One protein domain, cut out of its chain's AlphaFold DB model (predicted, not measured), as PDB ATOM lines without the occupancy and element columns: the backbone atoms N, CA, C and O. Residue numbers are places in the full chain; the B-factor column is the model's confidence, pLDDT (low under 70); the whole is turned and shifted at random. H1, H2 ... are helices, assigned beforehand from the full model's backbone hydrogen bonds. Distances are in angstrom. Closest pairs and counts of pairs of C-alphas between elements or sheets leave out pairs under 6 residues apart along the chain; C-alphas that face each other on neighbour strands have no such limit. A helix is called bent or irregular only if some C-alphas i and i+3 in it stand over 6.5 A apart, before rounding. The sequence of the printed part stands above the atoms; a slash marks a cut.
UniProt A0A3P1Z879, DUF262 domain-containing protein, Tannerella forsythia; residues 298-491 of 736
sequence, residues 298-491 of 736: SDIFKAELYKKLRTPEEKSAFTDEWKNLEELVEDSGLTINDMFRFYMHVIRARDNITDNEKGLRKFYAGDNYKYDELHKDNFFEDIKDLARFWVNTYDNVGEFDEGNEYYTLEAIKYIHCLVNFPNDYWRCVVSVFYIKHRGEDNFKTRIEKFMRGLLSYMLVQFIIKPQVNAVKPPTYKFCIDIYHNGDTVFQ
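This is residues 298 to 491 of the 736 residues of the protein "DUF262 domain-containing protein" of Tannerella forsythia (UniProt A0A3P1Z879). Two lobes of helices meet where H3 crosses H8 and packs on H10. In one lobe H8, H9 and H10 run side by side, with H7 packed on H9; in the looser other lobe H6 crosses H3, H2 packs on H6, H1 folds back from H2 at the far end, and the short H4 and H5 pack on H3 and H1. The printed part has 194 residues with ten named helices, H1 to H10 in chain order, and no named strand: all helix. It is compact, with a radius of gyration of the C-alphas of 17.1 A and spans of 52 by 40 by 28 A.

Begin with H1, residues 298 to 307, and H2, residues 312 to 330: they are close but not clearly touching, the closest C-alphas being those of Tyr 306 and Lys 315, 6.8 A. Residues 325 to 329 of H2 touch H6, residues 379 to 395, at a shallow tilt of 26 degrees; look at C-alphas 329 and 391, the closest, 6.5 A apart. The hub is H3, residues 336 to 350, touching five helices. It only just touches H1, with 3 pairs of C-alphas within 8 A; it touches H4, residues 360 to 365, closest at C-alphas 341 and 360, 6.7 A, and H6, closest at C-alphas 339 and 383, 6.1 A. H5, residues 372 to 375, touches H1, closest at C-alphas 305 and 374, 6.5 A. H3 touches H8, residues 425 to 437, at a steep tilt of 66 degrees, closest at C-alphas 342 and 428, 4.9 A, and H10, residues 468 to 485, closest at C-alphas 349 and 480, 4.2 A. H8, H9, residues 443 to 464, and H10 form an up and down bundle, each running against the one before; C-alphas 429 and 479, the closest of H8 and H10, are 5.4 A apart. H7, residues 409 to 419, touches H9, closest at C-alphas 411 and 448, 4.5 A. Every O i to N i+4 pair is within hydrogen-bond range in H1, H2, H3, H4, H6, H7, H8 and H9, and 12 of 14 in H10; H5 is too short for one.

Find C-alpha 298 at (-1.936, -2.548, 115.621), where H1 begins. H2 is 26.9 A long, H3 21.4 A, H6 24.6 A and H9 31.3 A. H10, 25.6 A long, ends at C-alpha 485, (9.851, 17.585, 95.987); it is only just irregular, C-alphas 470 and 473 being 6.9 A apart.

The two C-alphas farthest apart, those of Pro 312 and Ile 464, are 56.1 A apart. The printed part has no cut, and its long link is H6 to H7, residues 396 to 408. Look for pLDDT under 70 at residues 331 to 332, 367 to 370 and 394 to 403.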
ATOM      1  N   SER A 298      -0.827  -2.325 116.550       84.06
ATOM      2  CA  SER A 298      -1.936  -2.548 115.621       84.06
ATOM      3  C   SER A 298      -3.258  -2.924 116.293       84.06
ATOM      4  O   SER A 298      -4.290  -2.450 115.832       84.06
ATOM      5  N   ASP A 299      -3.265  -3.697 117.391       79.31
ATOM      6  CA  ASP A 299      -4.511  -4.028 118.116       79.31
ATOM      7  C   ASP A 299      -5.159  -2.765 118.708       79.31
ATOM      8  O   ASP A 299      -6.378  -2.602 118.690       79.31
ATOM      9  N   ILE A 300      -4.332  -1.851 119.227       78.81
ATOM     10  CA  ILE A 300      -4.798  -0.575 119.782       78.81
ATOM     11  C   ILE A 300      -5.332   0.304 118.652       78.81
ATOM     12  O   ILE A 300      -6.419   0.864 118.769       78.81
ATOM     13  N   PHE A 301      -4.601   0.392 117.539       87.00
ATOM     14  CA  PHE A 301      -5.027   1.191 116.393       87.00
ATOM     15  C   PHE A 301      -6.311   0.651 115.753       87.00
ATOM     16  O   PHE A 301      -7.164   1.448 115.376       87.00
ATOM     17  N   LYS A 302      -6.499  -0.674 115.704       86.44
ATOM     18  CA  LYS A 302      -7.754  -1.317 115.282       86.44
ATOM     19  C   LYS A 302      -8.927  -0.853 116.137       86.44
ATOM     20  O   LYS A 302      -9.950  -0.444 115.600       86.44
ATOM     21  N   ALA A 303      -8.771  -0.894 117.461       81.44
ATOM     22  CA  ALA A 303      -9.816  -0.474 118.389       81.44
ATOM     23  C   ALA A 303     -10.149   1.024 118.254       81.44
ATOM     24  O   ALA A 303     -11.324   1.389 118.260       81.44
ATOM     25  N   GLU A 304      -9.138   1.883 118.075       82.75
ATOM     26  CA  GLU A 304      -9.352   3.319 117.836       82.75
ATOM     27  C   GLU A 304     -10.035   3.590 116.487       82.75
ATOM     28  O   GLU A 304     -10.956   4.400 116.418       82.75
ATOM     29  N   LEU A 305      -9.670   2.883 115.415       86.06
ATOM     30  CA  LEU A 305     -10.356   2.996 114.121       86.06
ATOM     31  C   LEU A 305     -11.817   2.531 114.212       86.06
ATOM     32  O   LEU A 305     -12.719   3.231 113.745       86.06
ATOM     33  N   TYR A 306     -12.063   1.411 114.900       83.19
ATOM     34  CA  TYR A 306     -13.402   0.853 115.114       83.19
ATOM     35  C   TYR A 306     -14.334   1.824 115.860       83.19
ATOM     36  O   TYR A 306     -15.536   1.867 115.603       83.19
ATOM     37  N   LYS A 307     -13.783   2.658 116.752       78.94
ATOM     38  CA  LYS A 307     -14.520   3.664 117.536       78.94
ATOM     39  C   LYS A 307     -15.206   4.742 116.683       78.94
ATOM     40  O   LYS A 307     -16.224   5.282 117.113       78.94
ATOM     41  N   LYS A 308     -14.680   5.075 115.494       79.06
ATOM     42  CA  LYS A 308     -15.282   6.086 114.588       79.06
ATOM     43  C   LYS A 308     -16.571   5.570 113.929       79.06
ATOM     44  O   LYS A 308     -17.415   6.377 113.540       79.06
ATOM     45  N   LEU A 309     -16.725   4.250 113.821       82.81
ATOM     46  CA  LEU A 309     -17.819   3.595 113.103       82.81
ATOM     47  C   LEU A 309     -19.097   3.621 113.944       82.81
ATOM     48  O   LEU A 309     -19.099   3.219 115.112       82.81
ATOM     49  N   ARG A 310     -20.198   4.109 113.365       80.75
ATOM     50  CA  ARG A 310     -21.455   4.330 114.101       80.75
ATOM     51  C   ARG A 310     -22.493   3.271 113.785       80.75
ATOM     52  O   ARG A 310     -23.226   2.863 114.682       80.75
ATOM     53  N   THR A 311     -22.552   2.836 112.533       79.94
ATOM     54  CA  THR A 311     -23.555   1.872 112.078       79.94
ATOM     55  C   THR A 311     -23.045   0.431 112.212       79.94
ATOM     56  O   THR A 311     -21.837   0.191 112.102       79.94
ATOM     57  N   PRO A 312     -23.928  -0.549 112.482       78.19
ATOM     58  CA  PRO A 312     -23.561  -1.966 112.472       78.19
ATOM     59  C   PRO A 312     -22.955  -2.421 111.138       78.19
ATOM     60  O   PRO A 312     -22.018  -3.216 111.133       78.19
ATOM     61  N   GLU A 313     -23.442  -1.884 110.019       81.88
ATOM     62  CA  GLU A 313     -22.973  -2.218 108.675       81.88
ATOM     63  C   GLU A 313     -21.528  -1.749 108.446       81.88
ATOM     64  O   GLU A 313     -20.700  -2.532 107.987       81.88
ATOM     65  N   GLU A 314     -21.193  -0.512 108.834       84.00
ATOM     66  CA  GLU A 314     -19.813   0.007 108.790       84.00
ATOM     67  C   GLU A 314     -18.868  -0.821 109.665       84.00
ATOM     68  O   GLU A 314     -17.741  -1.110 109.267       84.00
ATOM     69  N   LYS A 315     -19.328  -1.211 110.861       81.44
ATOM     70  CA  LYS A 315     -18.551  -2.034 111.795       81.44
ATOM     71  C   LYS A 315     -18.248  -3.411 111.217       81.44
ATOM     72  O   LYS A 315     -17.099  -3.833 111.284       81.44
ATOM     73  N   SER A 316     -19.244  -4.075 110.629       78.06
ATOM     74  CA  SER A 316     -19.055  -5.369 109.965       78.06
ATOM     75  C   SER A 316     -18.106  -5.247 108.774       78.06
ATOM     76  O   SER A 316     -17.152  -6.014 108.682       78.06
ATOM     77  N   ALA A 317     -18.309  -4.249 107.907       86.69
ATOM     78  CA  ALA A 317     -17.455  -4.028 106.740       86.69
ATOM     79  C   ALA A 317     -15.992  -3.778 107.140       86.69
ATOM     80  O   ALA A 317     -15.085  -4.382 106.576       86.69
ATOM     81  N   PHE A 318     -15.749  -2.950 108.160       88.94
ATOM     82  CA  PHE A 318     -14.400  -2.726 108.678       88.94
ATOM     83  C   PHE A 318     -13.787  -3.992 109.281       88.94
ATOM     84  O   PHE A 318     -12.604  -4.255 109.068       88.94
ATOM     85  N   THR A 319     -14.564  -4.780 110.031       83.81
ATOM     86  CA  THR A 319     -14.104  -6.063 110.574       83.81
ATOM     87  C   THR A 319     -13.642  -6.997 109.449       83.81
ATOM     88  O   THR A 319     -12.566  -7.589 109.561       83.81
ATOM     89  N   ASP A 320     -14.401  -7.078 108.353       85.44
ATOM     90  CA  ASP A 320     -14.065  -7.889 107.181       85.44
ATOM     91  C   ASP A 320     -12.835  -7.350 106.433       85.44
ATOM     92  O   ASP A 320     -11.925  -8.106 106.094       85.44
ATOM     93  N   GLU A 321     -12.746  -6.035 106.214       89.56
ATOM     94  CA  GLU A 321     -11.579  -5.414 105.577       89.56
ATOM     95  C   GLU A 321     -10.301  -5.598 106.393       89.56
ATOM     96  O   GLU A 321      -9.242  -5.902 105.841       89.56
ATOM     97  N   TRP A 322     -10.394  -5.433 107.710       89.50
ATOM     98  CA  TRP A 322      -9.269  -5.635 108.609       89.50
ATOM     99  C   TRP A 322      -8.833  -7.101 108.626       89.50
ATOM    100  O   TRP A 322      -7.637  -7.383 108.608       89.50
ATOM    101  N   LYS A 323      -9.788  -8.035 108.607       84.50
ATOM    102  CA  LYS A 323      -9.508  -9.467 108.472       84.50
ATOM    103  C   LYS A 323      -8.764  -9.778 107.172       84.50
ATOM    104  O   LYS A 323      -7.745 -10.459 107.215       84.50
ATOM    105  N   ASN A 324      -9.222  -9.238 106.044       87.56
ATOM    106  CA  ASN A 324      -8.550  -9.418 104.755       87.56
ATOM    107  C   ASN A 324      -7.128  -8.837 104.771       87.56
ATOM    108  O   ASN A 324      -6.211  -9.433 104.215       87.56
ATOM    109  N   LEU A 325      -6.930  -7.689 105.427       89.50
ATOM    110  CA  LEU A 325      -5.609  -7.086 105.614       89.50
ATOM    111  C   LEU A 325      -4.691  -7.969 106.476       89.50
ATOM    112  O   LEU A 325      -3.515  -8.120 106.156       89.50
ATOM    113  N   GLU A 326      -5.216  -8.539 107.563       85.75
ATOM    114  CA  GLU A 326      -4.493  -9.468 108.438       85.75
ATOM    115  C   GLU A 326      -4.029 -10.713 107.679       85.75
ATOM    116  O   GLU A 326      -2.848 -11.054 107.742       85.75
ATOM    117  N   GLU A 327      -4.934 -11.339 106.927       84.19
ATOM    118  CA  GLU A 327      -4.636 -12.527 106.120       84.19
ATOM    119  C   GLU A 327      -3.618 -12.217 105.014       84.19
ATOM    120  O   GLU A 327      -2.637 -12.941 104.869       84.19
ATOM    121  N   LEU A 328      -3.775 -11.089 104.309       84.88
ATOM    122  CA  LEU A 328      -2.848 -10.655 103.259       84.88
ATOM    123  C   LEU A 328      -1.411 -10.481 103.782       84.88
ATOM    124  O   LEU A 328      -0.445 -10.802 103.094       84.88
ATOM    125  N   VAL A 329      -1.252  -9.936 104.989       84.62
ATOM    126  CA  VAL A 329       0.066  -9.630 105.557       84.62
ATOM    127  C   VAL A 329       0.722 -10.864 106.188       84.62
ATOM    128  O   VAL A 329       1.945 -10.997 106.081       84.62
ATOM    129  N   GLU A 330      -0.055 -11.766 106.801       78.50
ATOM    130  CA  GLU A 330       0.444 -12.974 107.485       78.50
ATOM    131  C   GLU A 330       1.267 -13.882 106.551       78.50
ATOM    132  O   GLU A 330       2.324 -14.377 106.956       78.50
ATOM    133  N   ASP A 331       0.858 -14.012 105.287       68.94
ATOM    134  CA  ASP A 331       1.522 -14.870 104.297       68.94
ATOM    135  C   ASP A 331       2.892 -14.326 103.831       68.94
ATOM    136  O   ASP A 331       3.796 -15.095 103.498       68.94
ATOM    137  N   SER A 332       3.101 -13.005 103.894       69.44
ATOM    138  CA  SER A 332       4.304 -12.319 103.377       69.44
ATOM    139  C   SER A 332       5.484 -12.230 104.361       69.44
ATOM    140  O   SER A 332       6.566 -11.737 104.025       69.44
ATOM    141  N   GLY A 333       5.294 -12.658 105.615       71.31
ATOM    142  CA  GLY A 333       6.288 -12.515 106.689       71.31
ATOM    143  C   GLY A 333       6.455 -11.086 107.231       71.31
ATOM    144  O   GLY A 333       7.397 -10.824 107.988       71.31
ATOM    145  N   LEU A 334       5.562 -10.165 106.859       83.12
ATOM    146  CA  LEU A 334       5.423  -8.831 107.444       83.12
ATOM    147  C   LEU A 334       4.407  -8.835 108.591       83.12
ATOM    148  O   LEU A 334       3.693  -9.808 108.821       83.12
ATOM    149  N   THR A 335       4.330  -7.728 109.326       87.44
ATOM    150  CA  THR A 335       3.291  -7.505 110.336       87.44
ATOM    151  C   THR A 335       2.497  -6.239 110.041       87.44
ATOM    152  O   THR A 335       2.988  -5.311 109.400       87.44
ATOM    153  N   ILE A 336       1.279  -6.138 110.577       88.94
ATOM    154  CA  ILE A 336       0.496  -4.896 110.476       88.94
ATOM    155  C   ILE A 336       1.250  -3.722 111.114       88.94
ATOM    156  O   ILE A 336       1.224  -2.611 110.590       88.94
ATOM    157  N   ASN A 337       1.992  -3.958 112.202       89.94
ATOM    158  CA  ASN A 337       2.836  -2.927 112.813       89.94
ATOM    159  C   ASN A 337       3.856  -2.348 111.822       89.94
ATOM    160  O   ASN A 337       4.155  -1.157 111.902       89.94
ATOM    161  N   ASP A 338       4.362  -3.152 110.882       90.69
ATOM    162  CA  ASP A 338       5.250  -2.659 109.829       90.69
ATOM    163  C   ASP A 338       4.518  -1.683 108.907       90.69
ATOM    164  O   ASP A 338       5.067  -0.625 108.611       90.69
ATOM    165  N   MET A 339       3.259  -1.954 108.545       93.69
ATOM    166  CA  MET A 339       2.445  -1.026 107.741       93.69
ATOM    167  C   MET A 339       2.246   0.309 108.459       93.69
ATOM    168  O   MET A 339       2.503   1.372 107.889       93.69
ATOM    169  N   PHE A 340       1.892   0.272 109.747       93.56
ATOM    170  CA  PHE A 340       1.773   1.485 110.564       93.56
ATOM    171  C   PHE A 340       3.108   2.216 110.722       93.56
ATOM    172  O   PHE A 340       3.130   3.449 110.763       93.56
ATOM    173  N   ARG A 341       4.231   1.495 110.794       93.38
ATOM    174  CA  ARG A 341       5.573   2.085 110.849       93.38
ATOM    175  C   ARG A 341       5.972   2.729 109.527       93.38
ATOM    176  O   ARG A 341       6.529   3.824 109.533       93.38
ATOM    177  N   PHE A 342       5.686   2.091 108.401       94.38
ATOM    178  CA  PHE A 342       5.946   2.645 107.075       94.38
ATOM    179  C   PHE A 342       5.127   3.911 106.851       94.38
ATOM    180  O   PHE A 342       5.687   4.950 106.498       94.38
ATOM    181  N   TYR A 343       3.834   3.868 107.172       95.06
ATOM    182  CA  TYR A 343       2.962   5.030 107.064       95.06
ATOM    183  C   TYR A 343       3.304   6.133 108.080       95.06
ATOM    184  O   TYR A 343       3.225   7.317 107.761       95.06
ATOM    185  N   MET A 344       3.827   5.788 109.263       94.31
ATOM    186  CA  MET A 344       4.377   6.779 110.199       94.31
ATOM    187  C   MET A 344       5.465   7.621 109.522       94.31
ATOM    188  O   MET A 344       5.529   8.827 109.743       94.31
ATOM    189  N   HIS A 345       6.315   7.028 108.678       94.12
ATOM    190  CA  HIS A 345       7.331   7.787 107.949       94.12
ATOM    191  C   HIS A 345       6.761   8.672 106.834       94.12
ATOM    192  O   HIS A 345       7.364   9.702 106.543       94.12
ATOM    193  N   VAL A 346       5.588   8.342 106.287       94.56
ATOM    194  CA  VAL A 346       4.827   9.224 105.384       94.56
ATOM    195  C   VAL A 346       4.339  10.457 106.140       94.56
ATOM    196  O   VAL A 346       4.580  11.579 105.701       94.56
ATOM    197  N   ILE A 347       3.740  10.265 107.319       93.38
ATOM    198  CA  ILE A 347       3.289  11.369 108.182       93.38
ATOM    199  C   ILE A 347       4.480  12.236 108.604       93.38
ATOM    200  O   ILE A 347       4.444  13.457 108.489       93.38
ATOM    201  N   ARG A 348       5.581  11.610 109.036       93.31
ATOM    202  CA  ARG A 348       6.803  12.335 109.415       93.31
ATOM    203  C   ARG A 348       7.381  13.141 108.258       93.31
ATOM    204  O   ARG A 348       7.883  14.232 108.501       93.31
ATOM    205  N   ALA A 349       7.327  12.617 107.035       93.94
ATOM    206  CA  ALA A 349       7.774  13.339 105.854       93.94
ATOM    207  C   ALA A 349       6.896  14.564 105.581       93.94
ATOM    208  O   ALA A 349       7.429  15.661 105.457       93.94
ATOM    209  N   ARG A 350       5.568  14.381 105.586       93.62
ATOM    210  CA  ARG A 350       4.566  15.448 105.425       93.62
ATOM    211  C   ARG A 350       4.765  16.593 106.416       93.62
ATOM    212  O   ARG A 350       4.672  17.759 106.042       93.62
ATOM    213  N   ASP A 351       5.057  16.245 107.665       92.31
ATOM    214  CA  ASP A 351       5.152  17.193 108.776       92.31
ATOM    215  C   ASP A 351       6.603  17.657 109.041       92.31
ATOM    216  O   ASP A 351       6.869  18.316 110.046       92.31
ATOM    217  N   ASN A 352       7.557  17.333 108.156       91.62
ATOM    218  CA  ASN A 352       8.982  17.697 108.265       91.62
ATOM    219  C   ASN A 352       9.661  17.253 109.582       91.62
ATOM    220  O   ASN A 352      10.529  17.935 110.131       91.62
ATOM    221  N   ILE A 353       9.288  16.083 110.104       88.19
ATOM    222  CA  ILE A 353       9.757  15.571 111.397       88.19
ATOM    223  C   ILE A 353      11.059  14.771 111.238       88.19
ATOM    224  O   ILE A 353      11.072  13.616 110.797       88.19
ATOM    225  N   THR A 354      12.167  15.342 111.716       84.44
ATOM    226  CA  THR A 354      13.505  14.713 111.709       84.44
ATOM    227  C   THR A 354      13.993  14.253 113.086       84.44
ATOM    228  O   THR A 354      15.149  13.849 113.220       84.44
ATOM    229  N   ASP A 355      13.152  14.329 114.121       84.19
ATOM    230  CA  ASP A 355      13.510  13.933 115.488       84.19
ATOM    231  C   ASP A 355      13.760  12.419 115.631       84.19
ATOM    232  O   ASP A 355      13.564  11.632 114.701       84.19
ATOM    233  N   ASN A 356      14.204  11.982 116.812       80.75
ATOM    234  CA  ASN A 356      14.346  10.556 117.084       80.75
ATOM    235  C   ASN A 356      12.990   9.841 116.995       80.75
ATOM    236  O   ASN A 356      12.005  10.290 117.574       80.75
ATOM    237  N   GLU A 357      12.976   8.688 116.322       83.31
ATOM    238  CA  GLU A 357      11.795   7.826 116.201       83.31
ATOM    239  C   GLU A 357      11.170   7.541 117.567       83.31
ATOM    240  O   GLU A 357      11.812   6.988 118.466       83.31
ATOM    241  N   LYS A 358       9.903   7.921 117.708       83.69
ATOM    242  CA  LYS A 358       9.065   7.563 118.849       83.69
ATOM    243  C   LYS A 358       8.443   6.190 118.567       83.69
ATOM    244  O   LYS A 358       8.231   5.841 117.411       83.69
ATOM    245  N   GLY A 359       8.137   5.416 119.611       81.62
ATOM    246  CA  GLY A 359       7.353   4.184 119.439       81.62
ATOM    247  C   GLY A 359       5.979   4.490 118.832       81.62
ATOM    248  O   GLY A 359       5.431   5.562 119.110       81.62
ATOM    249  N   LEU A 360       5.422   3.567 118.036       84.75
ATOM    250  CA  LEU A 360       4.223   3.821 117.221       84.75
ATOM    251  C   LEU A 360       3.065   4.356 118.060       84.75
ATOM    252  O   LEU A 360       2.477   5.366 117.688       84.75
ATOM    253  N   ARG A 361       2.785   3.755 119.227       81.12
ATOM    254  CA  ARG A 361       1.725   4.252 120.129       81.12
ATOM    255  C   ARG A 361       1.884   5.725 120.453       81.12
ATOM    256  O   ARG A 361       0.950   6.494 120.294       81.12
ATOM    257  N   LYS A 362       3.080   6.118 120.904       79.12
ATOM    258  CA  LYS A 362       3.361   7.499 121.305       79.12
ATOM    259  C   LYS A 362       3.294   8.446 120.110       79.12
ATOM    260  O   LYS A 362       2.915   9.597 120.281       79.12
ATOM    261  N   PHE A 363       3.692   7.976 118.930       85.69
ATOM    262  CA  PHE A 363       3.604   8.760 117.708       85.69
ATOM    263  C   PHE A 363       2.144   9.023 117.319       85.69
ATOM    264  O   PHE A 363       1.751  10.180 117.219       85.69
ATOM    265  N   TYR A 364       1.341   7.968 117.163       85.69
ATOM    266  CA  TYR A 364      -0.041   8.085 116.701       85.69
ATOM    267  C   TYR A 364      -0.977   8.698 117.740       85.69
ATOM    268  O   TYR A 364      -1.879   9.428 117.354       85.69
ATOM    269  N   ALA A 365      -0.754   8.470 119.036       77.88
ATOM    270  CA  ALA A 365      -1.563   9.071 120.098       77.88
ATOM    271  C   ALA A 365      -1.536  10.614 120.068       77.88
ATOM    272  O   ALA A 365      -2.533  11.251 120.415       77.88
ATOM    273  N   GLY A 366      -0.414  11.210 119.646       78.12
ATOM    274  CA  GLY A 366      -0.175  12.650 119.745       78.12
ATOM    275  C   GLY A 366      -0.096  13.139 121.197       78.12
ATOM    276  O   GLY A 366      -0.171  12.355 122.144       78.12
ATOM    277  N   ASP A 367       0.039  14.453 121.392       69.19
ATOM    278  CA  ASP A 367       0.194  15.040 122.736       69.19
ATOM    279  C   ASP A 367      -1.081  14.933 123.594       69.19
ATOM    280  O   ASP A 367      -1.009  14.906 124.821       69.19
ATOM    281  N   ASN A 368      -2.247  14.814 122.949       66.06
ATOM    282  CA  ASN A 368      -3.552  14.739 123.610       66.06
ATOM    283  C   ASN A 368      -4.130  13.315 123.697       66.06
ATOM    284  O   ASN A 368      -5.262  13.169 124.152       66.06
ATOM    285  N   TYR A 369      -3.403  12.279 123.255       65.25
ATOM    286  CA  TYR A 369      -3.891  10.889 123.205       65.25
ATOM    287  C   TYR A 369      -5.206  10.712 122.423       65.25
ATOM    288  O   TYR A 369      -6.045   9.886 122.774       65.25
ATOM    289  N   LYS A 370      -5.388  11.506 121.360       68.75
ATOM    290  CA  LYS A 370      -6.620  11.540 120.554       68.75
ATOM    291  C   LYS A 370      -6.551  10.742 119.259       68.75
ATOM    292  O   LYS A 370      -7.583  10.555 118.632       68.75
ATOM    293  N   TYR A 371      -5.365  10.274 118.869       81.19
ATOM    294  CA  TYR A 371      -5.181   9.473 117.656       81.19
ATOM    295  C   TYR A 371      -5.683  10.143 116.364       81.19
ATOM    296  O   TYR A 371      -6.092   9.466 115.424       81.19
ATOM    297  N   ASP A 372      -5.595  11.476 116.286       82.25
ATOM    298  CA  ASP A 372      -6.192  12.283 115.211       82.25
ATOM    299  C   ASP A 372      -5.779  11.827 113.794       82.25
ATOM    300  O   ASP A 372      -6.589  11.858 112.868       82.25
ATOM    301  N   GLU A 373      -4.540  11.352 113.611       85.94
ATOM    302  CA  GLU A 373      -4.058  10.843 112.316       85.94
ATOM    303  C   GLU A 373      -4.783   9.577 111.849       85.94
ATOM    304  O   GLU A 373      -5.028   9.440 110.651       85.94
ATOM    305  N   LEU A 374      -5.156   8.677 112.768       85.44
ATOM    306  CA  LEU A 374      -5.883   7.447 112.428       85.44
ATOM    307  C   LEU A 374      -7.278   7.762 111.876       85.44
ATOM    308  O   LEU A 374      -7.843   6.987 111.113       85.44
ATOM    309  N   HIS A 375      -7.843   8.909 112.249       81.00
ATOM    310  CA  HIS A 375      -9.210   9.281 111.900       81.00
ATOM    311  C   HIS A 375      -9.343  10.027 110.568       81.00
ATOM    312  O   HIS A 375     -10.468  10.369 110.187       81.00
ATOM    313  N   LYS A 376      -8.241  10.272 109.849       85.19
ATOM    314  CA  LYS A 376      -8.264  10.893 108.516       85.19
ATOM    315  C   LYS A 376      -8.857   9.941 107.477       85.19
ATOM    316  O   LYS A 376      -8.572   8.750 107.500       85.19
ATOM    317  N   ASP A 377      -9.651  10.474 106.550       76.25
ATOM    318  CA  ASP A 377     -10.516   9.658 105.683       76.25
ATOM    319  C   ASP A 377      -9.755   8.685 104.760       76.25
ATOM    320  O   ASP A 377     -10.244   7.591 104.509       76.25
ATOM    321  N   ASN A 378      -8.525   9.013 104.350       84.94
ATOM    322  CA  ASN A 378      -7.706   8.141 103.491       84.94
ATOM    323  C   ASN A 378      -6.713   7.252 104.259       84.94
ATOM    324  O   ASN A 378      -5.986   6.478 103.642       84.94
ATOM    325  N   PHE A 379      -6.654   7.349 105.592       90.19
ATOM    326  CA  PHE A 379      -5.626   6.669 106.385       90.19
ATOM    327  C   PHE A 379      -5.648   5.149 106.186       90.19
ATOM    328  O   PHE A 379      -4.622   4.534 105.906       90.19
ATOM    329  N   PHE A 380      -6.822   4.533 106.343       90.81
ATOM    330  CA  PHE A 380      -6.935   3.077 106.291       90.81
ATOM    331  C   PHE A 380      -6.769   2.535 104.866       90.81
ATOM    332  O   PHE A 380      -6.137   1.497 104.681       90.81
ATOM    333  N   GLU A 381      -7.239   3.274 103.856       91.50
ATOM    334  CA  GLU A 381      -6.980   2.949 102.448       91.50
ATOM    335  C   GLU A 381      -5.484   2.974 102.124       91.50
ATOM    336  O   GLU A 381      -4.977   2.041 101.505       91.50
ATOM    337  N   ASP A 382      -4.744   3.970 102.619       93.50
ATOM    338  CA  ASP A 382      -3.294   4.042 102.419       93.50
ATOM    339  C   ASP A 382      -2.550   2.874 103.083       93.50
ATOM    340  O   ASP A 382      -1.575   2.361 102.528       93.50
ATOM    341  N   ILE A 383      -3.017   2.416 104.250       94.44
ATOM    342  CA  ILE A 383      -2.485   1.219 104.913       94.44
ATOM    343  C   ILE A 383      -2.754  -0.036 104.071       94.44
ATOM    344  O   ILE A 383      -1.838  -0.842 103.885       94.44
ATOM    345  N   LYS A 384      -3.969  -0.196 103.528       93.12
ATOM    346  CA  LYS A 384      -4.316  -1.316 102.635       93.12
ATOM    347  C   LYS A 384      -3.481  -1.292 101.351       93.12
ATOM    348  O   LYS A 384      -2.962  -2.327 100.938       93.12
ATOM    349  N   ASP A 385      -3.289  -0.122 100.749       92.50
ATOM    350  CA  ASP A 385      -2.443   0.061  99.565       92.50
ATOM    351  C   ASP A 385      -0.982  -0.299  99.821       92.50
ATOM    352  O   ASP A 385      -0.366  -0.988  99.007       92.50
ATOM    353  N   LEU A 386      -0.424   0.156 100.945       93.19
ATOM    354  CA  LEU A 386       0.939  -0.191 101.344       93.19
ATOM    355  C   LEU A 386       1.092  -1.692 101.570       93.19
ATOM    356  O   LEU A 386       2.106  -2.259 101.162       93.19
ATOM    357  N   ALA A 387       0.098  -2.333 102.188       92.31
ATOM    358  CA  ALA A 387       0.110  -3.775 102.391       92.31
ATOM    359  C   ALA A 387       0.125  -4.526 101.057       92.31
ATOM    360  O   ALA A 387       0.994  -5.369 100.861       92.31
ATOM    361  N   ARG A 388      -0.751  -4.163 100.108       90.69
ATOM    362  CA  ARG A 388      -0.767  -4.756  98.757       90.69
ATOM    363  C   ARG A 388       0.573  -4.612  98.039       90.69
ATOM    364  O   ARG A 388       1.099  -5.595  97.522       90.69
ATOM    365  N   PHE A 389       1.145  -3.410  98.060       90.75
ATOM    366  CA  PHE A 389       2.446  -3.127  97.455       90.75
ATOM    367  C   PHE A 389       3.554  -4.005  98.045       90.75
ATOM    368  O   PHE A 389       4.291  -4.670  97.313       90.75
ATOM    369  N   TRP A 390       3.664  -4.051  99.374       88.19
ATOM    370  CA  TRP A 390       4.726  -4.807 100.027       88.19
ATOM    371  C   TRP A 390       4.538  -6.318  99.920       88.19
ATOM    372  O   TRP A 390       5.518  -7.014  99.679       88.19
ATOM    373  N   VAL A 391       3.316  -6.833 100.037       84.81
ATOM    374  CA  VAL A 391       3.036  -8.272  99.898       84.81
ATOM    375  C   VAL A 391       3.409  -8.748  98.497       84.81
ATOM    376  O   VAL A 391       4.209  -9.672  98.364       84.81
ATOM    377  N   ASN A 392       2.999  -8.007  97.462       81.12
ATOM    378  CA  ASN A 392       3.429  -8.286  96.094       81.12
ATOM    379  C   ASN A 392       4.958  -8.204  95.933       81.12
ATOM    380  O   ASN A 392       5.547  -8.972  95.178       81.12
ATOM    381  N   THR A 393       5.627  -7.315  96.669       76.62
ATOM    382  CA  THR A 393       7.093  -7.255  96.667       76.62
ATOM    383  C   THR A 393       7.708  -8.546  97.206       76.62
ATOM    384  O   THR A 393       8.637  -9.053  96.586       76.62
ATOM    385  N   TYR A 394       7.214  -9.063  98.340       67.75
ATOM    386  CA  TYR A 394       7.773 -10.221  99.056       67.75
ATOM    387  C   TYR A 394       7.541 -11.546  98.355       67.75
ATOM    388  O   TYR A 394       8.492 -12.323  98.234       67.75
ATOM    389  N   ASP A 395       6.330 -11.765  97.851       61.41
ATOM    390  CA  ASP A 395       5.981 -12.987  97.122       61.41
ATOM    391  C   ASP A 395       6.844 -13.148  95.861       61.41
ATOM    392  O   ASP A 395       7.137 -14.264  95.441       61.41
ATOM    393  N   ASN A 396       7.343 -12.031  95.315       55.25
ATOM    394  CA  ASN A 396       8.227 -12.002  94.153       55.25
ATOM    395  C   ASN A 396       9.737 -11.946  94.491       55.25
ATOM    396  O   ASN A 396      10.583 -11.879  93.590       55.25
ATOM    397  N   VAL A 397      10.151 -11.967  95.769       57.62
ATOM    398  CA  VAL A 397      11.589 -12.034  96.113       57.62
ATOM    399  C   VAL A 397      12.087 -13.471  95.954       57.62
ATOM    400  O   VAL A 397      12.141 -14.249  96.903       57.62
ATOM    401  N   GLY A 398      12.503 -13.809  94.736       54.03
ATOM    402  CA  GLY A 398      13.084 -15.108  94.387       54.03
ATOM    403  C   GLY A 398      12.438 -15.758  93.167       54.03
ATOM    404  O   GLY A 398      13.072 -16.610  92.554       54.03
ATOM    405  N   GLU A 399      11.250 -15.302  92.775       61.53
ATOM    406  CA  GLU A 399      10.558 -15.626  91.525       61.53
ATOM    407  C   GLU A 399       9.973 -14.315  90.982       61.53
ATOM    408  O   GLU A 399       9.247 -13.633  91.689       61.53
ATOM    409  N   PHE A 400      10.352 -13.899  89.770       63.34
ATOM    410  CA  PHE A 400       9.814 -12.675  89.167       63.34
ATOM    411  C   PHE A 400       8.659 -13.033  88.238       63.34
ATOM    412  O   PHE A 400       8.872 -13.747  87.257       63.34
ATOM    413  N   ASP A 401       7.471 -12.509  88.524       64.06
ATOM    414  CA  ASP A 401       6.355 -12.517  87.583       64.06
ATOM    415  C   ASP A 401       6.528 -11.402  86.533       64.06
ATOM    416  O   ASP A 401       6.559 -10.215  86.869       64.06
ATOM    417  N   GLU A 402       6.608 -11.766  85.248       61.25
ATOM    418  CA  GLU A 402       6.645 -10.805  84.133       61.25
ATOM    419  C   GLU A 402       5.388  -9.910  84.084       61.25
ATOM    420  O   GLU A 402       5.440  -8.808  83.531       61.25
ATOM    421  N   GLY A 403       4.287 -10.337  84.714       60.88
ATOM    422  CA  GLY A 403       3.057  -9.569  84.913       60.88
ATOM    423  C   GLY A 403       3.069  -8.583  86.089       60.88
ATOM    424  O   GLY A 403       2.051  -7.931  86.316       60.88
ATOM    425  N   ASN A 404       4.177  -8.430  86.832       75.00
ATOM    426  CA  ASN A 404       4.223  -7.602  88.045       75.00
ATOM    427  C   ASN A 404       3.783  -6.145  87.788       75.00
ATOM    428  O   ASN A 404       4.340  -5.449  86.935       75.00
ATOM    429  N   GLU A 405       2.801  -5.661  88.552       77.69
ATOM    430  CA  GLU A 405       2.191  -4.334  88.375       77.69
ATOM    431  C   GLU A 405       3.050  -3.172  88.896       77.69
ATOM    432  O   GLU A 405       2.909  -2.047  88.417       77.69
ATOM    433  N   TYR A 406       3.987  -3.424  89.810       83.06
ATOM    434  CA  TYR A 406       4.723  -2.376  90.526       83.06
ATOM    435  C   TYR A 406       6.168  -2.200  90.056       83.06
ATOM    436  O   TYR A 406       6.705  -1.093  90.129       83.06
ATOM    437  N   TYR A 407       6.807  -3.259  89.559       84.56
ATOM    438  CA  TYR A 407       8.253  -3.278  89.356       84.56
ATOM    439  C   TYR A 407       8.672  -3.794  87.986       84.56
ATOM    440  O   TYR A 407       8.004  -4.608  87.355       84.56
ATOM    441  N   THR A 408       9.847  -3.342  87.553       88.31
ATOM    442  CA  THR A 408      10.623  -4.003  86.502       88.31
ATOM    443  C   THR A 408      11.498  -5.103  87.113       88.31
ATOM    444  O   THR A 408      11.779  -5.093  88.317       88.31
ATOM    445  N   LEU A 409      11.991  -6.027  86.282       86.62
ATOM    446  CA  LEU A 409      12.949  -7.053  86.713       86.62
ATOM    447  C   LEU A 409      14.183  -6.427  87.388       86.62
ATOM    448  O   LEU A 409      14.652  -6.904  88.420       86.62
ATOM    449  N   GLU A 410      14.679  -5.325  86.829       89.00
ATOM    450  CA  GLU A 410      15.817  -4.583  87.366       89.00
ATOM    451  C   GLU A 410      15.526  -4.006  88.754       89.00
ATOM    452  O   GLU A 410      16.329  -4.179  89.672       89.00
ATOM    453  N   ALA A 411      14.359  -3.385  88.955       90.19
ATOM    454  CA  ALA A 411      13.967  -2.871  90.266       90.19
ATOM    455  C   ALA A 411      13.940  -3.988  91.326       90.19
ATOM    456  O   ALA A 411      14.464  -3.802  92.429       90.19
ATOM    457  N   ILE A 412      13.411  -5.167  90.981       88.75
ATOM    458  CA  ILE A 412      13.356  -6.315  91.896       88.75
ATOM    459  C   ILE A 412      14.744  -6.873  92.224       88.75
ATOM    460  O   ILE A 412      14.981  -7.228  93.380       88.75
ATOM    461  N   LYS A 413      15.706  -6.872  91.291       90.56
ATOM    462  CA  LYS A 413      17.108  -7.219  91.609       90.56
ATOM    463  C   LYS A 413      17.672  -6.312  92.709       90.56
ATOM    464  O   LYS A 413      18.279  -6.803  93.663       90.56
ATOM    465  N   TYR A 414      17.423  -5.003  92.631       93.12
ATOM    466  CA  TYR A 414      17.887  -4.050  93.650       93.12
ATOM    467  C   TYR A 414      17.164  -4.222  94.990       93.12
ATOM    468  O   TYR A 414      17.803  -4.158  96.045       93.12
ATOM    469  N   ILE A 415      15.860  -4.507  94.968       91.44
ATOM    470  CA  ILE A 415      15.097  -4.857  96.175       91.44
ATOM    471  C   ILE A 415      15.661  -6.132  96.809       91.44
ATOM    472  O   ILE A 415      15.877  -6.164  98.018       91.44
ATOM    473  N   HIS A 416      15.989  -7.154  96.018       89.62
ATOM    474  CA  HIS A 416      16.564  -8.401  96.523       89.62
ATOM    475  C   HIS A 416      17.918  -8.173  97.223       89.62
ATOM    476  O   HIS A 416      18.185  -8.741  98.293       89.62
ATOM    477  N   CYS A 417      18.749  -7.268  96.697       92.81
ATOM    478  CA  CYS A 417      19.944  -6.799  97.398       92.81
ATOM    479  C   CYS A 417      19.593  -6.131  98.739       92.81
ATOM    480  O   CYS A 417      20.227  -6.438  99.754       92.81
ATOM    481  N   LEU A 418      18.583  -5.258  98.784       92.69
ATOM    482  CA  LEU A 418      18.172  -4.546 100.003       92.69
ATOM    483  C   LEU A 418      17.485  -5.431 101.052       92.69
ATOM    484  O   LEU A 418      17.644  -5.189 102.246       92.69
ATOM    485  N   VAL A 419      16.800  -6.507 100.662       89.31
ATOM    486  CA  VAL A 419      16.283  -7.521 101.606       89.31
ATOM    487  C   VAL A 419      17.430  -8.184 102.382       89.31
ATOM    488  O   VAL A 419      17.292  -8.529 103.558       89.31
ATOM    489  N   ASN A 420      18.604  -8.293 101.754       89.00
ATOM    490  CA  ASN A 420      19.837  -8.750 102.389       89.00
ATOM    491  C   ASN A 420      20.613  -7.619 103.092       89.00
ATOM    492  O   ASN A 420      21.735  -7.838 103.548       89.00
ATOM    493  N   PHE A 421      20.056  -6.416 103.221       91.06
ATOM    494  CA  PHE A 421      20.678  -5.319 103.958       91.06
ATOM    495  C   PHE A 421      20.490  -5.487 105.484       91.06
ATOM    496  O   PHE A 421      19.535  -6.123 105.934       91.06
ATOM    497  N   PRO A 422      21.390  -4.958 106.340       88.44
ATOM    498  CA  PRO A 422      21.321  -5.197 107.787       88.44
ATOM    499  C   PRO A 422      20.134  -4.577 108.542       88.44
ATOM    500  O   PRO A 422      19.938  -4.924 109.703       88.44
ATOM    501  N   ASN A 423      19.382  -3.647 107.945       89.00
ATOM    502  CA  ASN A 423      18.227  -2.991 108.571       89.00
ATOM    503  C   ASN A 423      17.142  -2.649 107.539       89.00
ATOM    504  O   ASN A 423      17.404  -2.677 106.342       89.00
ATOM    505  N   ASP A 424      15.957  -2.261 108.012       89.06
ATOM    506  CA  ASP A 424      14.777  -2.055 107.159       89.06
ATOM    507  C   ASP A 424      14.402  -0.578 106.932       89.06
ATOM    508  O   ASP A 424      13.310  -0.295 106.450       89.06
ATOM    509  N   TYR A 425      15.269   0.394 107.253       92.19
ATOM    510  CA  TYR A 425      14.941   1.819 107.046       92.19
ATOM    511  C   TYR A 425      14.730   2.175 105.570       92.19
ATOM    512  O   TYR A 425      13.936   3.061 105.263       92.19
ATOM    513  N   TRP A 426      15.375   1.451 104.651       94.12
ATOM    514  CA  TRP A 426      15.135   1.610 103.217       94.12
ATOM    515  C   TRP A 426      13.663   1.364 102.853       94.12
ATOM    516  O   TRP A 426      13.141   2.054 101.984       94.12
ATOM    517  N   ARG A 427      12.952   0.468 103.557       93.75
ATOM    518  CA  ARG A 427      11.521   0.217 103.317       93.75
ATOM    519  C   ARG A 427      10.669   1.431 103.646       93.75
ATOM    520  O   ARG A 427       9.724   1.728 102.924       93.75
ATOM    521  N   CYS A 428      11.026   2.183 104.686       94.56
ATOM    522  CA  CYS A 428      10.347   3.435 105.010       94.56
ATOM    523  C   CYS A 428      10.484   4.444 103.858       94.56
ATOM    524  O   CYS A 428       9.509   5.076 103.474       94.56
ATOM    525  N   VAL A 429      11.680   4.546 103.268       96.00
ATOM    526  CA  VAL A 429      11.966   5.444 102.135       96.00
ATOM    527  C   VAL A 429      11.176   5.031 100.892       96.00
ATOM    528  O   VAL A 429      10.509   5.867 100.285       96.00
ATOM    529  N   VAL A 430      11.172   3.735 100.567       95.62
ATOM    530  CA  VAL A 430      10.394   3.177  99.447       95.62
ATOM    531  C   VAL A 430       8.888   3.349  99.662       95.62
ATOM    532  O   VAL A 430       8.176   3.664  98.719       95.62
ATOM    533  N   SER A 431       8.396   3.214 100.894       96.00
ATOM    534  CA  SER A 431       6.972   3.397 101.206       96.00
ATOM    535  C   SER A 431       6.513   4.838 100.985       96.00
ATOM    536  O   SER A 431       5.446   5.065 100.421       96.00
ATOM    537  N   VAL A 432       7.335   5.822 101.376       96.50
ATOM    538  CA  VAL A 432       7.052   7.242 101.104       96.50
ATOM    539  C   VAL A 432       7.065   7.523  99.603       96.50
ATOM    540  O   VAL A 432       6.180   8.216  99.105       96.50
ATOM    541  N   PHE A 433       8.021   6.941  98.878       95.94
ATOM    542  CA  PHE A 433       8.081   7.030  97.422       95.94
ATOM    543  C   PHE A 433       6.839   6.432  96.751       95.94
ATOM    544  O   PHE A 433       6.235   7.074  95.896       95.94
ATOM    545  N   TYR A 434       6.409   5.243  97.173       95.19
ATOM    546  CA  TYR A 434       5.204   4.602  96.653       95.19
ATOM    547  C   TYR A 434       3.962   5.468  96.870       95.19
ATOM    548  O   TYR A 434       3.289   5.804  95.902       95.19
ATOM    549  N   ILE A 435       3.693   5.920  98.101       94.06
ATOM    550  CA  ILE A 435       2.519   6.765  98.386       94.06
ATOM    551  C   ILE A 435       2.519   8.044  97.540       94.06
ATOM    552  O   ILE A 435       1.461   8.487  97.094       94.06
ATOM    553  N   LYS A 436       3.698   8.624  97.282       93.88
ATOM    554  CA  LYS A 436       3.824   9.839  96.475       93.88
ATOM    555  C   LYS A 436       3.544   9.610  94.984       93.88
ATOM    556  O   LYS A 436       2.997  10.513  94.355       93.88
ATOM    557  N   HIS A 437       3.902   8.445  94.436       92.62
ATOM    558  CA  HIS A 437       3.935   8.200  92.984       92.62
ATOM    559  C   HIS A 437       3.025   7.069  92.479       92.62
ATOM    560  O   HIS A 437       2.951   6.866  91.272       92.62
ATOM    561  N   ARG A 438       2.305   6.342  93.348       89.25
ATOM    562  CA  ARG A 438       1.475   5.167  92.986       89.25
ATOM    563  C   ARG A 438       0.411   5.412  91.904       89.25
ATOM    564  O   ARG A 438      -0.078   4.454  91.327       89.25
ATOM    565  N   GLY A 439       0.037   6.667  91.652       86.00
ATOM    566  CA  GLY A 439      -0.940   7.049  90.626       86.00
ATOM    567  C   GLY A 439      -0.334   7.516  89.297       86.00
ATOM    568  O   GLY A 439      -1.076   7.994  88.447       86.00
ATOM    569  N   GLU A 440       0.989   7.460  89.127       90.38
ATOM    570  CA  GLU A 440       1.668   7.925  87.912       90.38
ATOM    571  C   GLU A 440       1.832   6.796  86.879       90.38
ATOM    572  O   GLU A 440       2.341   5.722  87.201       90.38
ATOM    573  N   ASP A 441       1.515   7.061  85.608       87.06
ATOM    574  CA  ASP A 441       1.619   6.066  84.521       87.06
ATOM    575  C   ASP A 441       3.047   5.519  84.324       87.06
ATOM    576  O   ASP A 441       3.249   4.388  83.881       87.06
ATOM    577  N   ASN A 442       4.068   6.316  84.656       88.62
ATOM    578  CA  ASN A 442       5.480   5.951  84.516       88.62
ATOM    579  C   ASN A 442       6.104   5.376  85.804       88.62
ATOM    580  O   ASN A 442       7.335   5.268  85.889       88.62
ATOM    581  N   PHE A 443       5.282   4.989  86.789       90.75
ATOM    582  CA  PHE A 443       5.728   4.542  88.110       90.75
ATOM    583  C   PHE A 443       6.821   3.463  88.047       90.75
ATOM    584  O   PHE A 443       7.862   3.623  88.685       90.75
ATOM    585  N   LYS A 444       6.652   2.418  87.220       89.31
ATOM    586  CA  LYS A 444       7.621   1.305  87.090       89.31
ATOM    587  C   LYS A 444       9.028   1.778  86.714       89.31
ATOM    588  O   LYS A 444      10.022   1.362  87.304       89.31
ATOM    589  N   THR A 445       9.127   2.676  85.736       88.44
ATOM    590  CA  THR A 445      10.417   3.222  85.296       88.44
ATOM    591  C   THR A 445      11.003   4.170  86.340       88.44
ATOM    592  O   THR A 445      12.222   4.234  86.513       88.44
ATOM    593  N   ARG A 446      10.146   4.908  87.053       90.81
ATOM    594  CA  ARG A 446      10.572   5.836  88.102       90.81
ATOM    595  C   ARG A 446      11.127   5.095  89.315       90.81
ATOM    596  O   ARG A 446      12.222   5.428  89.770       90.81
ATOM    597  N   ILE A 447      10.425   4.065  89.794       92.19
ATOM    598  CA  ILE A 447      10.872   3.264  90.935       92.19
ATOM    599  C   ILE A 447      12.175   2.536  90.617       92.19
ATOM    600  O   ILE A 447      13.052   2.491  91.468       92.19
ATOM    601  N   GLU A 448      12.381   2.056  89.388       92.25
ATOM    602  CA  GLU A 448      13.653   1.435  89.011       92.25
ATOM    603  C   GLU A 448      14.847   2.387  89.193       92.25
ATOM    604  O   GLU A 448      15.826   2.036  89.859       92.25
ATOM    605  N   LYS A 449      14.761   3.609  88.649       91.50
ATOM    606  CA  LYS A 449      15.819   4.628  88.789       91.50
ATOM    607  C   LYS A 449      16.055   4.988  90.252       91.50
ATOM    608  O   LYS A 449      17.199   5.067  90.701       91.50
ATOM    609  N   PHE A 450      14.970   5.152  91.001       94.44
ATOM    610  CA  PHE A 450      15.015   5.440  92.426       94.44
ATOM    611  C   PHE A 450      15.699   4.322  93.225       94.44
ATOM    612  O   PHE A 450      16.589   4.596  94.031       94.44
ATOM    613  N   MET A 451      15.349   3.058  92.968       94.75
ATOM    614  CA  MET A 451      15.926   1.901  93.656       94.75
ATOM    615  C   MET A 451      17.429   1.758  93.392       94.75
ATOM    616  O   MET A 451      18.163   1.421  94.323       94.75
ATOM    617  N   ARG A 452      17.906   2.062  92.173       93.75
ATOM    618  CA  ARG A 452      19.348   2.086  91.844       93.75
ATOM    619  C   ARG A 452      20.108   3.091  92.716       93.75
ATOM    620  O   ARG A 452      21.120   2.740  93.323       93.75
ATOM    621  N   GLY A 453      19.604   4.322  92.821       95.19
ATOM    622  CA  GLY A 453      20.202   5.370  93.655       95.19
ATOM    623  C   GLY A 453      20.134   5.051  95.152       95.19
ATOM    624  O   GLY A 453      21.141   5.161  95.860       95.19
ATOM    625  N   LEU A 454      18.979   4.569  95.624       96.25
ATOM    626  CA  LEU A 454      18.772   4.191  97.021       96.25
ATOM    627  C   LEU A 454      19.707   3.049  97.434       96.25
ATOM    628  O   LEU A 454      20.370   3.152  98.466       96.25
ATOM    629  N   LEU A 455      19.804   1.982  96.632       96.75
ATOM    630  CA  LEU A 455      20.711   0.863  96.897       96.75
ATOM    631  C   LEU A 455      22.166   1.334  96.982       96.75
ATOM    632  O   LEU A 455      22.847   1.004  97.957       96.75
ATOM    633  N   SER A 456      22.624   2.126  96.005       96.38
ATOM    634  CA  SER A 456      23.977   2.689  96.000       96.38
ATOM    635  C   SER A 456      24.261   3.469  97.276       96.38
ATOM    636  O   SER A 456      25.245   3.196  97.962       96.38
ATOM    637  N   TYR A 457      23.375   4.395  97.650       96.19
ATOM    638  CA  TYR A 457      23.585   5.221  98.835       96.19
ATOM    639  C   TYR A 457      23.594   4.386 100.120       96.19
ATOM    640  O   TYR A 457      24.483   4.543 100.958       96.19
ATOM    641  N   MET A 458      22.628   3.476 100.277       95.38
ATOM    642  CA  MET A 458      22.501   2.648 101.479       95.38
ATOM    643  C   MET A 458      23.714   1.731 101.665       95.38
ATOM    644  O   MET A 458      24.232   1.629 102.782       95.38
ATOM    645  N   LEU A 459      24.203   1.104 100.589       94.88
ATOM    646  CA  LEU A 459      25.413   0.282 100.635       94.88
ATOM    647  C   LEU A 459      26.652   1.117 100.943       94.88
ATOM    648  O   LEU A 459      27.382   0.773 101.873       94.88
ATOM    649  N   VAL A 460      26.868   2.227 100.232       95.12
ATOM    650  CA  VAL A 460      28.040   3.086 100.444       95.12
ATOM    651  C   VAL A 460      28.081   3.620 101.875       95.12
ATOM    652  O   VAL A 460      29.094   3.464 102.560       95.12
ATOM    653  N   GLN A 461      26.971   4.164 102.377       94.06
ATOM    654  CA  GLN A 461      26.900   4.702 103.738       94.06
ATOM    655  C   GLN A 461      27.205   3.627 104.788       94.06
ATOM    656  O   GLN A 461      27.925   3.890 105.756       94.06
ATOM    657  N   PHE A 462      26.696   2.406 104.598       92.81
ATOM    658  CA  PHE A 462      26.921   1.309 105.538       92.81
ATOM    659  C   PHE A 462      28.335   0.718 105.445       92.81
ATOM    660  O   PHE A 462      28.891   0.313 106.462       92.81
ATOM    661  N   ILE A 463      28.950   0.696 104.258       92.75
ATOM    662  CA  ILE A 463      30.355   0.291 104.077       92.75
ATOM    663  C   ILE A 463      31.293   1.282 104.786       92.75
ATOM    664  O   ILE A 463      32.245   0.869 105.453       92.75
ATOM    665  N   ILE A 464      31.001   2.585 104.701       92.25
ATOM    666  CA  ILE A 464      31.772   3.634 105.388       92.25
ATOM    667  C   ILE A 464      31.585   3.527 106.906       92.25
ATOM    668  O   ILE A 464      32.562   3.529 107.661       92.25
ATOM    669  N   LYS A 465      30.332   3.423 107.364       91.56
ATOM    670  CA  LYS A 465      29.950   3.338 108.781       91.56
ATOM    671  C   LYS A 465      28.922   2.212 108.977       91.56
ATOM    672  O   LYS A 465      27.728   2.459 108.802       91.56
ATOM    673  N   PRO A 466      29.343   1.005 109.408       89.44
ATOM    674  CA  PRO A 466      28.481  -0.176 109.508       89.44
ATOM    675  C   PRO A 466      27.609  -0.134 110.768       89.44
ATOM    676  O   PRO A 466      27.707  -0.973 111.663       89.44
ATOM    677  N   GLN A 467      26.778   0.899 110.875       88.00
ATOM    678  CA  GLN A 467      25.907   1.170 112.010       88.00
ATOM    679  C   GLN A 467      24.558   1.677 111.512       88.00
ATOM    680  O   GLN A 467      24.477   2.526 110.628       88.00
ATOM    681  N   VAL A 468      23.477   1.217 112.141       85.88
ATOM    682  CA  VAL A 468      22.109   1.640 111.794       85.88
ATOM    683  C   VAL A 468      21.921   3.154 111.976       85.88
ATOM    684  O   VAL A 468      21.288   3.814 111.157       85.88
ATOM    685  N   ASN A 469      22.556   3.739 112.995       87.38
ATOM    686  CA  ASN A 469      22.497   5.181 113.251       87.38
ATOM    687  C   ASN A 469      23.170   6.028 112.159       87.38
ATOM    688  O   ASN A 469      22.908   7.223 112.087       87.38
ATOM    689  N   ALA A 470      24.006   5.436 111.298       88.19
ATOM    690  CA  ALA A 470      24.606   6.149 110.175       88.19
ATOM    691  C   ALA A 470      23.634   6.306 108.995       88.19
ATOM    692  O   ALA A 470      23.719   7.295 108.272       88.19
ATOM    693  N   VAL A 471      22.704   5.364 108.801       90.00
ATOM    694  CA  VAL A 471      21.728   5.401 107.692       90.00
ATOM    695  C   VAL A 471      20.412   6.078 108.075       90.00
ATOM    696  O   VAL A 471      19.699   6.586 107.210       90.00
ATOM    697  N   LYS A 472      20.100   6.128 109.373       89.44
ATOM    698  CA  LYS A 472      18.829   6.638 109.899       89.44
ATOM    699  C   LYS A 472      18.590   8.138 109.611       89.44
ATOM    700  O   LYS A 472      17.543   8.442 109.047       89.44
ATOM    701  N   PRO A 473      19.515   9.076 109.902       90.19
ATOM    702  CA  PRO A 473      19.282  10.491 109.595       90.19
ATOM    703  C   PRO A 473      19.137  10.791 108.090       90.19
ATOM    704  O   PRO A 473      18.186  11.487 107.732       90.19
ATOM    705  N   PRO A 474      19.986  10.245 107.188       91.06
ATOM    706  CA  PRO A 474      19.785  10.407 105.746       91.06
ATOM    707  C   PRO A 474      18.434   9.884 105.258       91.06
ATOM    708  O   PRO A 474      17.770  10.558 104.481       91.06
ATOM    709  N   THR A 475      17.986   8.735 105.773       92.38
ATOM    710  CA  THR A 475      16.671   8.152 105.453       92.38
ATOM    711  C   THR A 475      15.535   9.142 105.719       92.38
ATOM    712  O   THR A 475      14.647   9.294 104.887       92.38
ATOM    713  N   TYR A 476      15.563   9.853 106.849       92.75
ATOM    714  CA  TYR A 476      14.516  10.829 107.181       92.75
ATOM    715  C   TYR A 476      14.509  12.011 106.232       92.75
ATOM    716  O   TYR A 476      13.443  12.437 105.795       92.75
ATOM    717  N   LYS A 477      15.700  12.495 105.878       92.25
ATOM    718  CA  LYS A 477      15.842  13.535 104.869       92.25
ATOM    719  C   LYS A 477      15.284  13.068 103.522       92.25
ATOM    720  O   LYS A 477      14.503  13.792 102.928       92.25
ATOM    721  N   PHE A 478      15.603  11.848 103.091       94.69
ATOM    722  CA  PHE A 478      15.074  11.295 101.842       94.69
ATOM    723  C   PHE A 478      13.553  11.200 101.855       94.69
ATOM    724  O   PHE A 478      12.924  11.616 100.893       94.69
ATOM    725  N   CYS A 479      12.950  10.714 102.943       95.56
ATOM    726  CA  CYS A 479      11.494  10.698 103.089       95.56
ATOM    727  C   CYS A 479      10.888  12.101 102.893       95.56
ATOM    728  O   CYS A 479       9.945  12.250 102.122       95.56
ATOM    729  N   ILE A 480      11.447  13.122 103.553       93.94
ATOM    730  CA  ILE A 480      10.988  14.520 103.448       93.94
ATOM    731  C   ILE A 480      11.153  15.051 102.019       93.94
ATOM    732  O   ILE A 480      10.196  15.575 101.447       93.94
ATOM    733  N   ASP A 481      12.338  14.874 101.430       91.94
ATOM    734  CA  ASP A 481      12.654  15.338 100.078       91.94
ATOM    735  C   ASP A 481      11.700  14.704  99.051       91.94
ATOM    736  O   ASP A 481      11.105  15.417  98.247       91.94
ATOM    737  N   ILE A 482      11.454  13.393  99.138       94.31
ATOM    738  CA  ILE A 482      10.512  12.678  98.264       94.31
ATOM    739  C   ILE A 482       9.089  13.215  98.433       94.31
ATOM    740  O   ILE A 482       8.404  13.478  97.447       94.31
ATOM    741  N   TYR A 483       8.626  13.403  99.670       93.06
ATOM    742  CA  TYR A 483       7.248  13.827  99.910       93.06
ATOM    743  C   TYR A 483       6.970  15.233  99.358       93.06
ATOM    744  O   TYR A 483       5.946  15.452  98.698       93.06
ATOM    745  N   HIS A 484       7.889  16.175  99.587       90.75
ATOM    746  CA  HIS A 484       7.717  17.575  99.190       90.75
ATOM    747  C   HIS A 484       8.155  17.866  97.754       90.75
ATOM    748  O   HIS A 484       7.449  18.580  97.046       90.75
ATOM    749  N   ASN A 485       9.268  17.290  97.298       89.00
ATOM    750  CA  ASN A 485       9.851  17.585  95.987       89.00
ATOM    751  C   ASN A 485       9.510  16.524  94.927       89.00
ATOM    752  O   ASN A 485       9.792  16.725  93.749       89.00
ATOM    753  N   GLY A 486       8.926  15.389  95.327       82.81
ATOM    754  CA  GLY A 486       8.657  14.250  94.445       82.81
ATOM    755  C   GLY A 486       9.899  13.433  94.080       82.81
ATOM    756  O   GLY A 486       9.799  12.498  93.298       82.81
ATOM    757  N   ASP A 487      11.081  13.786  94.580       82.94
ATOM    758  CA  ASP A 487      12.294  12.991  94.399       82.94
ATOM    759  C   ASP A 487      13.348  13.374  95.445       82.94
ATOM    760  O   ASP A 487      13.211  14.371  96.159       82.94
ATOM    761  N   THR A 488      14.422  12.594  95.523       87.44
ATOM    762  CA  THR A 488      15.573  12.848  96.391       87.44
ATOM    763  C   THR A 488      16.883  12.716  95.626       87.44
ATOM    764  O   THR A 488      17.028  11.908  94.711       87.44
ATOM    765  N   VAL A 489      17.884  13.492  96.038       87.25
ATOM    766  CA  VAL A 489      19.227  13.420  95.462       87.25
ATOM    767  C   VAL A 489      20.117  12.549  96.343       87.25
ATOM    768  O   VAL A 489      20.469  12.922  97.466       87.25
ATOM    769  N   PHE A 490      20.542  11.407  95.807       91.69
ATOM    770  CA  PHE A 490      21.523  10.536  96.450       91.69
ATOM    771  C   PHE A 490      22.940  11.056  96.199       91.69
ATOM    772  O   PHE A 490      23.527  10.846  95.140       91.69
ATOM    773  N   GLN A 491      23.485  11.779  97.177       89.12
ATOM    774  CA  GLN A 491      24.819  12.375  97.075       89.12
ATOM    775  C   GLN A 491      25.924  11.316  97.103       89.12
ATOM    776  O   GLN A 491      25.868  10.360  97.880       89.12
TER     777      GLN A 491